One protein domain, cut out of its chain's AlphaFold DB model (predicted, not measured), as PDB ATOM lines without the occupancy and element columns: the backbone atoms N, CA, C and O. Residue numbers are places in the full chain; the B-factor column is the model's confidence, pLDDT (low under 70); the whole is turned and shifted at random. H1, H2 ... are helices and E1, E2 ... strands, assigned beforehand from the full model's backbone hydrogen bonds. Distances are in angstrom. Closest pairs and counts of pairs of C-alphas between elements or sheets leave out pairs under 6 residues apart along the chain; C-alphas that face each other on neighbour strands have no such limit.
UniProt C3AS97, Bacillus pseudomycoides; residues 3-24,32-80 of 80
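Overview. This is residues 3 to 24 and 32 to 80 of the 80 residues of a protein of Bacillus pseudomycoides (UniProt C3AS97). A long, narrow ribbon of three strands has the long E2 as its spine, with E1 beside its first part and E3 beside its last, while three helices gather on one side of the ribbon. H1 and H3 meet the ribbon near its middle, and H2 lies away from it, packed on H3. The printed part has 71 residues, with three named helices and three named strands in the order H1, H2, H3, E1, E2, E3 along the chain, a mixed class of helices and strands; the sheet, in the order E1 - E2 - E3, is antiparallel and a meander, each strand the antiparallel neighbour of the one before. The whole is elongated, 44 by 28 by 21 A, and only just compact, close to loose, with a radius of gyration of the C-alphas of 13.1 A.

Along the chain. Find C-alpha 7 at (17.504, -21.579, 9.507), where H1, residues 7 to 15, begins its 12.5 A. H2 follows at residues 17 to 23, then H3 at 33 to 44, 16.4 A. E1 holds residues 49 to 55, 19.8 A; E2 holds 58 to 69, 33.7 A, and bends by 52 degrees at residue 61. E3, residues 76 to 79, ends at C-alpha 79 (28.222, -33.804, -3.811).

Arrangement. Look at hairpin E1 and E2 for N 51 and O 63, 2.9 A. In hairpin E2 and E3, N 68 and O 77 are 2.8 A apart. H1 is on the sheet over E1, height 8.1 A, across the strands at 84 degrees to E1 on the local plane; its closest C-alpha pair with E1 is Thr 10 and Tyr 50, 6.9 A. H3 only grazes the sheet with residues 40 to 44. H2 touches H3, about perpendicular at 80 degrees, closest at C-alphas 18 and 33, 4.7 A. In H1, H2 and H3 every O i to N i+4 pair is within hydrogen-bond range.

Size, cuts and confidence. C-alphas 56 and 72 are the farthest apart, 44.7 A. Residues 25 to 31 are not printed; C-alphas 24 and 32 are 13.7 A apart across this cut. No printed residue is under 70 in pLDDT.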
ATOM      1  N   GLU A   3      27.282 -30.597  12.424       96.25
ATOM      2  CA  GLU A   3      25.828 -30.773  12.486       96.25
ATOM      3  C   GLU A   3      25.116 -30.057  11.337       96.25
ATOM      4  O   GLU A   3      25.720 -29.265  10.620       96.25
ATOM      5  N   ARG A   4      23.829 -30.348  11.129       97.56
ATOM      6  CA  ARG A   4      23.030 -29.668  10.104       97.56
ATOM      7  C   ARG A   4      22.753 -28.227  10.522       97.56
ATOM      8  O   ARG A   4      22.300 -28.000  11.640       97.56
ATOM      9  N   ALA A   5      22.971 -27.294   9.598       97.94
ATOM     10  CA  ALA A   5      22.680 -25.886   9.816       97.94
ATOM     11  C   ALA A   5      21.187 -25.670  10.087       97.94
ATOM     12  O   ALA A   5      20.328 -26.228   9.392       97.94
ATOM     13  N   ASN A   6      20.874 -24.830  11.067       97.12
ATOM     14  CA  ASN A   6      19.515 -24.341  11.274       97.12
ATOM     15  C   ASN A   6      19.175 -23.198  10.289       97.12
ATOM     16  O   ASN A   6      19.966 -22.843   9.411       97.12
ATOM     17  N   ALA A   7      17.971 -22.632  10.408       96.69
ATOM     18  CA  ALA A   7      17.504 -21.579   9.507       96.69
ATOM     19  C   ALA A   7      18.352 -20.297   9.594       96.69
ATOM     20  O   ALA A   7      18.729 -19.754   8.558       96.69
ATOM     21  N   GLU A   8      18.692 -19.844  10.803       96.62
ATOM     22  CA  GLU A   8      19.493 -18.630  11.016       96.62
ATOM     23  C   GLU A   8      20.915 -18.802  10.472       96.62
ATOM     24  O   GLU A   8      21.436 -17.936   9.770       96.62
ATOM     25  N   GLU A   9      21.512 -19.966  10.717       97.00
ATOM     26  CA  GLU A   9      22.829 -20.339  10.201       97.00
ATOM     27  C   GLU A   9      22.826 -20.435   8.678       97.00
ATOM     28  O   GLU A   9      23.740 -19.940   8.025       97.00
ATOM     29  N   THR A  10      21.771 -21.002   8.091       96.94
ATOM     30  CA  THR A  10      21.605 -21.052   6.634       96.94
ATOM     31  C   THR A  10      21.519 -19.644   6.047       96.94
ATOM     32  O   THR A  10      22.162 -19.363   5.034       96.94
ATOM     33  N   THR A  11      20.780 -18.729   6.682       96.50
ATOM     34  CA  THR A  11      20.722 -17.321   6.260       96.50
ATOM     35  C   THR A  11      22.087 -16.639   6.363       96.50
ATOM     36  O   THR A  11      22.481 -15.931   5.434       96.50
ATOM     37  N   TYR A  12      22.831 -16.876   7.445       95.69
ATOM     38  CA  TYR A  12      24.196 -16.370   7.603       95.69
ATOM     39  C   TYR A  12      25.141 -16.915   6.523       95.69
ATOM     40  O   TYR A  12      25.920 -16.167   5.936       95.69
ATOM     41  N   ILE A  13      25.059 -18.203   6.203       96.12
ATOM     42  CA  ILE A  13      25.890 -18.804   5.156       96.12
ATOM     43  C   ILE A  13      25.531 -18.218   3.783       96.12
ATOM     44  O   ILE A  13      26.422 -17.861   3.012       96.12
ATOM     45  N   LEU A  14      24.240 -18.040   3.484       94.88
ATOM     46  CA  LEU A  14      23.793 -17.444   2.221       94.88
ATOM     47  C   LEU A  14      24.254 -15.990   2.052       94.88
ATOM     48  O   LEU A  14      24.583 -15.594   0.934       94.88
ATOM     49  N   SER A  15      24.357 -15.207   3.131       94.88
ATOM     50  CA  SER A  15      24.929 -13.852   3.048       94.88
ATOM     51  C   SER A  15      26.430 -13.858   2.714       94.88
ATOM     52  O   SER A  15      26.941 -12.873   2.184       94.88
ATOM     53  N   ASN A  16      27.107 -14.994   2.919       94.62
ATOM     54  CA  ASN A  16      28.502 -15.254   2.551       94.62
ATOM     55  C   ASN A  16      28.650 -16.104   1.269       94.62
ATOM     56  O   ASN A  16      29.759 -16.526   0.922       94.62
ATOM     57  N   ALA A  17      27.560 -16.347   0.528       90.81
ATOM     58  CA  ALA A  17      27.560 -17.246  -0.629       90.81
ATOM     59  C   ALA A  17      28.520 -16.795  -1.736       90.81
ATOM     60  O   ALA A  17      29.181 -17.633  -2.343       90.81
ATOM     61  N   ALA A  18      28.629 -15.487  -1.998       91.00
ATOM     62  CA  ALA A  18      29.572 -14.980  -2.996       91.00
ATOM     63  C   ALA A  18      31.023 -15.261  -2.602       91.00
ATOM     64  O   ALA A  18      31.792 -15.692  -3.452       91.00
ATOM     65  N   LEU A  19      31.395 -15.045  -1.337       89.44
ATOM     66  CA  LEU A  19      32.746 -15.341  -0.864       89.44
ATOM     67  C   LEU A  19      33.064 -16.825  -1.088       89.44
ATOM     68  O   LEU A  19      33.992 -17.144  -1.825       89.44
ATOM     69  N   SER A  20      32.195 -17.703  -0.578       87.12
ATOM     70  CA  SER A  20      32.346 -19.162  -0.702       87.12
ATOM     71  C   SER A  20      32.425 -19.615  -2.164       87.12
ATOM     72  O   SER A  20      33.276 -20.413  -2.538       87.12
ATOM     73  N   ALA A  21      31.547 -19.085  -3.023       88.25
ATOM     74  CA  ALA A  21      31.508 -19.458  -4.432       88.25
ATOM     75  C   ALA A  21      32.773 -19.019  -5.183       88.25
ATOM     76  O   ALA A  21      33.214 -19.735  -6.075       88.25
ATOM     77  N   ASN A  22      33.354 -17.866  -4.837       89.50
ATOM     78  CA  ASN A  22      34.539 -17.335  -5.513       89.50
ATOM     79  C   ASN A  22      35.851 -17.992  -5.056       89.50
ATOM     80  O   ASN A  22      36.792 -18.025  -5.845       89.50
ATOM     81  N   GLU A  23      35.923 -18.567  -3.851       85.56
ATOM     82  CA  GLU A  23      37.109 -19.307  -3.379       85.56
ATOM     83  C   GLU A  23      37.468 -20.499  -4.285       85.56
ATOM     84  O   GLU A  23      38.644 -20.803  -4.485       85.56
ATOM     85  N   GLY A  24      36.464 -21.139  -4.893       80.31
ATOM     86  CA  GLY A  24      36.658 -22.243  -5.841       80.31
ATOM     87  C   GLY A  24      36.995 -21.811  -7.274       80.31
ATOM     88  O   GLY A  24      37.332 -22.655  -8.109       80.31
ATOM     89  N   SER A  32      28.800 -12.788  -8.831       93.38
ATOM     90  CA  SER A  32      28.138 -11.754  -8.026       93.38
ATOM     91  C   SER A  32      27.391 -12.352  -6.830       93.38
ATOM     92  O   SER A  32      26.958 -13.503  -6.868       93.38
ATOM     93  N   GLY A  33      27.173 -11.550  -5.781       92.62
ATOM     94  CA  GLY A  33      26.387 -11.960  -4.607       92.62
ATOM     95  C   GLY A  33      25.010 -12.509  -4.970       92.62
ATOM     96  O   GLY A  33      24.660 -13.613  -4.565       92.62
ATOM     97  N   GLU A  34      24.267 -11.789  -5.810       94.50
ATOM     98  CA  GLU A  34      22.942 -12.208  -6.283       94.50
ATOM     99  C   GLU A  34      22.988 -13.552  -7.013       94.50
ATOM    100  O   GLU A  34      22.152 -14.425  -6.769       94.50
ATOM    101  N   LYS A  35      23.988 -13.748  -7.882       94.38
ATOM    102  CA  LYS A  35      24.117 -14.990  -8.640       94.38
ATOM    103  C   LYS A  35      24.490 -16.162  -7.739       94.38
ATOM    104  O   LYS A  35      23.922 -17.240  -7.898       94.38
ATOM    105  N   ALA A  36      25.398 -15.947  -6.787       94.06
ATOM    106  CA  ALA A  36      25.775 -16.954  -5.805       94.06
ATOM    107  C   ALA A  36      24.573 -17.364  -4.943       94.06
ATOM    108  O   ALA A  36      24.290 -18.554  -4.830       94.06
ATOM    109  N   ILE A  37      23.814 -16.396  -4.416       95.25
ATOM    110  CA  ILE A  37      22.596 -16.663  -3.638       95.25
ATOM    111  C   ILE A  37      21.592 -17.461  -4.475       95.25
ATOM    112  O   ILE A  37      21.108 -18.491  -4.018       95.25
ATOM    113  N   GLN A  38      21.325 -17.045  -5.717       95.62
ATOM    114  CA  GLN A  38      20.397 -17.755  -6.602       95.62
ATOM    115  C   GLN A  38      20.818 -19.218  -6.827       95.62
ATOM    116  O   GLN A  38      19.975 -20.114  -6.801       95.62
ATOM    117  N   MET A  39      22.113 -19.464  -7.050       93.50
ATOM    118  CA  MET A  39      22.647 -20.814  -7.243       93.50
ATOM    119  C   MET A  39      22.464 -21.676  -5.992       93.50
ATOM    120  O   MET A  39      21.937 -22.781  -6.095       93.50
ATOM    121  N   MET A  40      22.853 -21.163  -4.822       94.31
ATOM    122  CA  MET A  40      22.763 -21.913  -3.567       94.31
ATOM    123  C   MET A  40      21.309 -22.182  -3.170       94.31
ATOM    124  O   MET A  40      20.974 -23.314  -2.826       94.31
ATOM    125  N   THR A  41      20.419 -21.192  -3.291       94.88
ATOM    126  CA  THR A  41      18.986 -21.371  -3.014       94.88
ATOM    127  C   THR A  41      18.374 -22.444  -3.912       94.88
ATOM    128  O   THR A  41      17.679 -23.322  -3.409       94.88
ATOM    129  N   GLY A  42      18.700 -22.457  -5.210       94.94
ATOM    130  CA  GLY A  42      18.193 -23.481  -6.128       94.94
ATOM    131  C   GLY A  42      18.664 -24.906  -5.800       94.94
ATOM    132  O   GLY A  42      17.968 -25.868  -6.124       94.94
ATOM    133  N   LEU A  43      19.825 -25.066  -5.153       94.62
ATOM    134  CA  LEU A  43      20.281 -26.363  -4.636       94.62
ATOM    135  C   LEU A  43      19.527 -26.749  -3.358       94.62
ATOM    136  O   LEU A  43      19.104 -27.897  -3.221       94.62
ATOM    137  N   ILE A  44      19.311 -25.796  -2.450       95.38
ATOM    138  CA  ILE A  44      18.577 -26.020  -1.195       95.38
ATOM    139  C   ILE A  44      17.117 -26.402  -1.469       95.38
ATOM    140  O   ILE A  44      16.602 -27.342  -0.871       95.38
ATOM    141  N   GLU A  45      16.465 -25.739  -2.427       95.38
ATOM    142  CA  GLU A  45      15.104 -26.073  -2.878       95.38
ATOM    143  C   GLU A  45      14.995 -27.504  -3.428       95.38
ATOM    144  O   GLU A  45      13.935 -28.123  -3.344       95.38
ATOM    145  N   LYS A  46      16.099 -28.055  -3.946       93.06
ATOM    146  CA  LYS A  46      16.203 -29.444  -4.417       93.06
ATOM    147  C   LYS A  46      16.588 -30.438  -3.318       93.06
ATOM    148  O   LYS A  46      16.780 -31.614  -3.608       93.06
ATOM    149  N   GLY A  47      16.680 -29.989  -2.068       94.75
ATOM    150  CA  GLY A  47      16.955 -30.833  -0.907       94.75
ATOM    151  C   GLY A  47      18.403 -30.816  -0.420       94.75
ATOM    152  O   GLY A  47      18.698 -31.502   0.560       94.75
ATOM    153  N   ALA A  48      19.295 -30.030  -1.038       96.88
ATOM    154  CA  ALA A  48      20.626 -29.804  -0.478       96.88
ATOM    155  C   ALA A  48      20.534 -29.044   0.857       96.88
ATOM    156  O   ALA A  48      19.578 -28.313   1.128       96.88
ATOM    157  N   TYR A  49      21.532 -29.213   1.715       97.62
ATOM    158  CA  TYR A  49      21.576 -28.550   3.013       97.62
ATOM    159  C   TYR A  49      23.010 -28.313   3.463       97.62
ATOM    160  O   TYR A  49      23.932 -29.016   3.060       97.62
ATOM    161  N   TYR A  50      23.200 -27.320   4.328       97.56
ATOM    162  CA  TYR A  50      24.506 -27.065   4.917       97.56
ATOM    163  C   TYR A  50      24.746 -27.948   6.138       97.56
ATOM    164  O   TYR A  50      23.864 -28.132   6.984       97.56
ATOM    165  N   LEU A  51      25.969 -28.452   6.243       97.94
ATOM    166  CA  LEU A  51      26.560 -28.899   7.495       97.94
ATOM    167  C   LEU A  51      27.484 -27.792   8.010       97.94
ATOM    168  O   LEU A  51      28.206 -27.180   7.225       97.94
ATOM    169  N   VAL A  52      27.471 -27.549   9.315       97.56
ATOM    170  CA  VAL A  52      28.299 -26.552   9.997       97.56
ATOM    171  C   VAL A  52      29.207 -27.224  11.012       97.56
ATOM    172  O   VAL A  52      28.793 -28.134  11.730       97.56
ATOM    173  N   TYR A  53      30.445 -26.748  11.090       97.38
ATOM    174  CA  TYR A  53      31.331 -26.991  12.218       97.38
ATOM    175  C   TYR A  53      31.329 -25.755  13.116       97.38
ATOM    176  O   TYR A  53      31.553 -24.636  12.647       97.38
ATOM    177  N   LYS A  54      31.083 -25.966  14.411       95.31
ATOM    178  CA  LYS A  54      31.074 -24.899  15.415       95.31
ATOM    179  C   LYS A  54      32.217 -25.041  16.407       95.31
ATOM    180  O   LYS A  54      32.476 -26.145  16.899       95.31
ATOM    181  N   GLU A  55      32.825 -23.909  16.738       95.62
ATOM    182  CA  GLU A  55      33.799 -23.742  17.814       95.62
ATOM    183  C   GLU A  55      33.311 -22.616  18.737       95.62
ATOM    184  O   GLU A  55      33.030 -21.514  18.272       95.62
ATOM    185  N   ASN A  56      33.157 -22.897  20.038       91.44
ATOM    186  CA  ASN A  56      32.609 -21.952  21.028       91.44
ATOM    187  C   ASN A  56      31.281 -21.301  20.580       91.44
ATOM    188  O   ASN A  56      31.150 -20.078  20.576       91.44
ATOM    189  N   ASP A  57      30.329 -22.126  20.125       86.81
ATOM    190  CA  ASP A  57      29.011 -21.727  19.590       86.81
ATOM    191  C   ASP A  57      29.033 -20.808  18.355       86.81
ATOM    192  O   ASP A  57      27.987 -20.375  17.876       86.81
ATOM    193  N   SER A  58      30.210 -20.563  17.778       91.50
ATOM    194  CA  SER A  58      30.379 -19.787  16.551       91.50
ATOM    195  C   SER A  58      30.624 -20.711  15.363       91.50
ATOM    196  O   SER A  58      31.344 -21.705  15.480       91.50
ATOM    197  N   ILE A  59      30.046 -20.388  14.203       94.75
ATOM    198  CA  ILE A  59      30.313 -21.130  12.967       94.75
ATOM    199  C   ILE A  59      31.772 -20.893  12.566       94.75
ATOM    200  O   ILE A  59      32.149 -19.780  12.207       94.75
ATOM    201  N   ALA A  60      32.576 -21.951  12.610       94.19
ATOM    202  CA  ALA A  60      33.974 -21.935  12.186       94.19
ATOM    203  C   ALA A  60      34.144 -22.403  10.729       94.19
ATOM    204  O   ALA A  60      35.161 -22.124  10.102       94.19
ATOM    205  N   GLY A  61      33.146 -23.094  10.174       93.50
ATOM    206  CA  GLY A  61      33.110 -23.472   8.764       93.50
ATOM    207  C   GLY A  61      31.822 -24.194   8.390       93.50
ATOM    208  O   GLY A  61      31.069 -24.642   9.260       93.50
ATOM    209  N   TRP A  62      31.569 -24.314   7.090       95.44
ATOM    210  CA  TRP A  62      30.397 -24.993   6.547       95.44
ATOM    211  C   TRP A  62      30.718 -25.709   5.238       95.44
ATOM    212  O   TRP A  62      31.703 -25.404   4.571       95.44
ATOM    213  N   ILE A  63      29.856 -26.651   4.867       94.75
ATOM    214  CA  ILE A  63      29.886 -27.337   3.576       94.75
ATOM    215  C   ILE A  63      28.457 -27.580   3.092       94.75
ATOM    216  O   ILE A  63      27.576 -27.886   3.902       94.75
ATOM    217  N   LEU A  64      28.205 -27.397   1.795       95.19
ATOM    218  CA  LEU A  64      26.905 -27.688   1.193       95.19
ATOM    219  C   LEU A  64      26.900 -29.141   0.743       95.19
ATOM    220  O   LEU A  64      27.653 -29.499  -0.149       95.19
ATOM    221  N   VAL A  65      26.020 -29.959   1.305       96.81
ATOM    222  CA  VAL A  65      25.867 -31.346   0.872       96.81
ATOM    223  C   VAL A  65      24.543 -31.522   0.154       96.81
ATOM    224  O   VAL A  65      23.516 -30.951   0.535       96.81
ATOM    225  N   GLY A  66      24.550 -32.325  -0.893       95.94
ATOM    226  CA  GLY A  66      23.346 -32.613  -1.648       95.94
ATOM    227  C   GLY A  66      23.539 -33.798  -2.564       95.94
ATOM    228  O   GLY A  66      24.589 -34.440  -2.587       95.94
ATOM    229  N   THR A  67      22.500 -34.083  -3.329       94.62
ATOM    230  CA  THR A  67      22.532 -35.098  -4.367       94.62
ATOM    231  C   THR A  67      22.093 -34.498  -5.690       94.62
ATOM    232  O   THR A  67      21.397 -33.481  -5.749       94.62
ATOM    233  N   ASN A  68      22.568 -35.092  -6.774       90.12
ATOM    234  CA  ASN A  68      22.181 -34.739  -8.124       90.12
ATOM    235  C   ASN A  68      21.937 -36.019  -8.920       90.12
ATOM    236  O   ASN A  68      22.641 -37.013  -8.738       90.12
ATOM    237  N   THR A  69      20.958 -35.989  -9.813       90.44
ATOM    238  CA  THR A  69      20.700 -37.103 -10.723       90.44
ATOM    239  C   THR A  69      21.570 -36.937 -11.960       90.44
ATOM    240  O   THR A  69      21.461 -35.943 -12.681       90.44
ATOM    241  N   ASP A  70      22.431 -37.913 -12.222       90.31
ATOM    242  CA  ASP A  70      23.197 -37.978 -13.460       90.31
ATOM    243  C   ASP A  70      22.259 -38.295 -14.634       90.31
ATOM    244  O   ASP A  70      21.614 -39.342 -14.667       90.31
ATOM    245  N   TYR A  71      22.175 -37.389 -15.611       88.62
ATOM    246  CA  TYR A  71      21.229 -37.509 -16.728       88.62
ATOM    247  C   TYR A  71      21.546 -38.642 -17.715       88.62
ATOM    248  O   TYR A  71      20.686 -38.987 -18.520       88.62
ATOM    249  N   PHE A  72      22.754 -39.210 -17.696       93.19
ATOM    250  CA  PHE A  72      23.140 -40.282 -18.620       93.19
ATOM    251  C   PHE A  72      22.895 -41.667 -18.029       93.19
ATOM    252  O   PHE A  72      22.566 -42.606 -18.750       93.19
ATOM    253  N   THR A  73      23.094 -41.798 -16.722       94.69
ATOM    254  CA  THR A  73      23.016 -43.070 -15.998       94.69
ATOM    255  C   THR A  73      21.772 -43.188 -15.125       94.69
ATOM    256  O   THR A  73      21.519 -44.275 -14.609       94.69
ATOM    257  N   GLU A  74      21.030 -42.091 -14.942       92.81
ATOM    258  CA  GLU A  74      19.881 -41.951 -14.034       92.81
ATOM    259  C   GLU A  74      20.215 -42.254 -12.564       92.81
ATOM    260  O   GLU A  74      19.331 -42.466 -11.733       92.81
ATOM    261  N   ARG A  75      21.506 -42.275 -12.217       95.00
ATOM    262  CA  ARG A  75      21.966 -42.555 -10.857       95.00
ATOM    263  C   ARG A  75      22.039 -41.278 -10.043       95.00
ATOM    264  O   ARG A  75      22.464 -40.233 -10.529       95.00
ATOM    265  N   GLU A  76      21.680 -41.395  -8.774       93.12
ATOM    266  CA  GLU A  76      21.882 -40.339  -7.794       93.12
ATOM    267  C   GLU A  76      23.353 -40.309  -7.353       93.12
ATOM    268  O   GLU A  76      23.918 -41.328  -6.946       93.12
ATOM    269  N   ILE A  77      23.983 -39.140  -7.460       94.12
ATOM    270  CA  ILE A  77      25.372 -38.888  -7.076       94.12
ATOM    271  C   ILE A  77      25.383 -37.794  -6.012       94.12
ATOM    272  O   ILE A  77      24.821 -36.717  -6.208       94.12
ATOM    273  N   GLY A  78      26.031 -38.069  -4.881       94.19
ATOM    274  CA  GLY A  78      26.245 -37.076  -3.828       94.19
ATOM    275  C   GLY A  78      27.339 -36.075  -4.191       94.19
ATOM    276  O   GLY A  78      28.326 -36.437  -4.833       94.19
ATOM    277  N   PHE A  79      27.188 -34.833  -3.743       93.00
ATOM    278  CA  PHE A  79      28.222 -33.804  -3.811       93.00
ATOM    279  C   PHE A  79      28.401 -33.114  -2.455       93.00
ATOM    280  O   PHE A  79      27.496 -33.133  -1.611       93.00
ATOM    281  N   ILE A  80      29.584 -32.521  -2.285       92.69
ATOM    282  CA  ILE A  80      29.982 -31.673  -1.159       92.69
ATOM    283  C   ILE A  80      30.683 -30.412  -1.673       92.69
ATOM    284  O   ILE A  80      31.223 -30.488  -2.803       92.69
TER     285      ILE A  80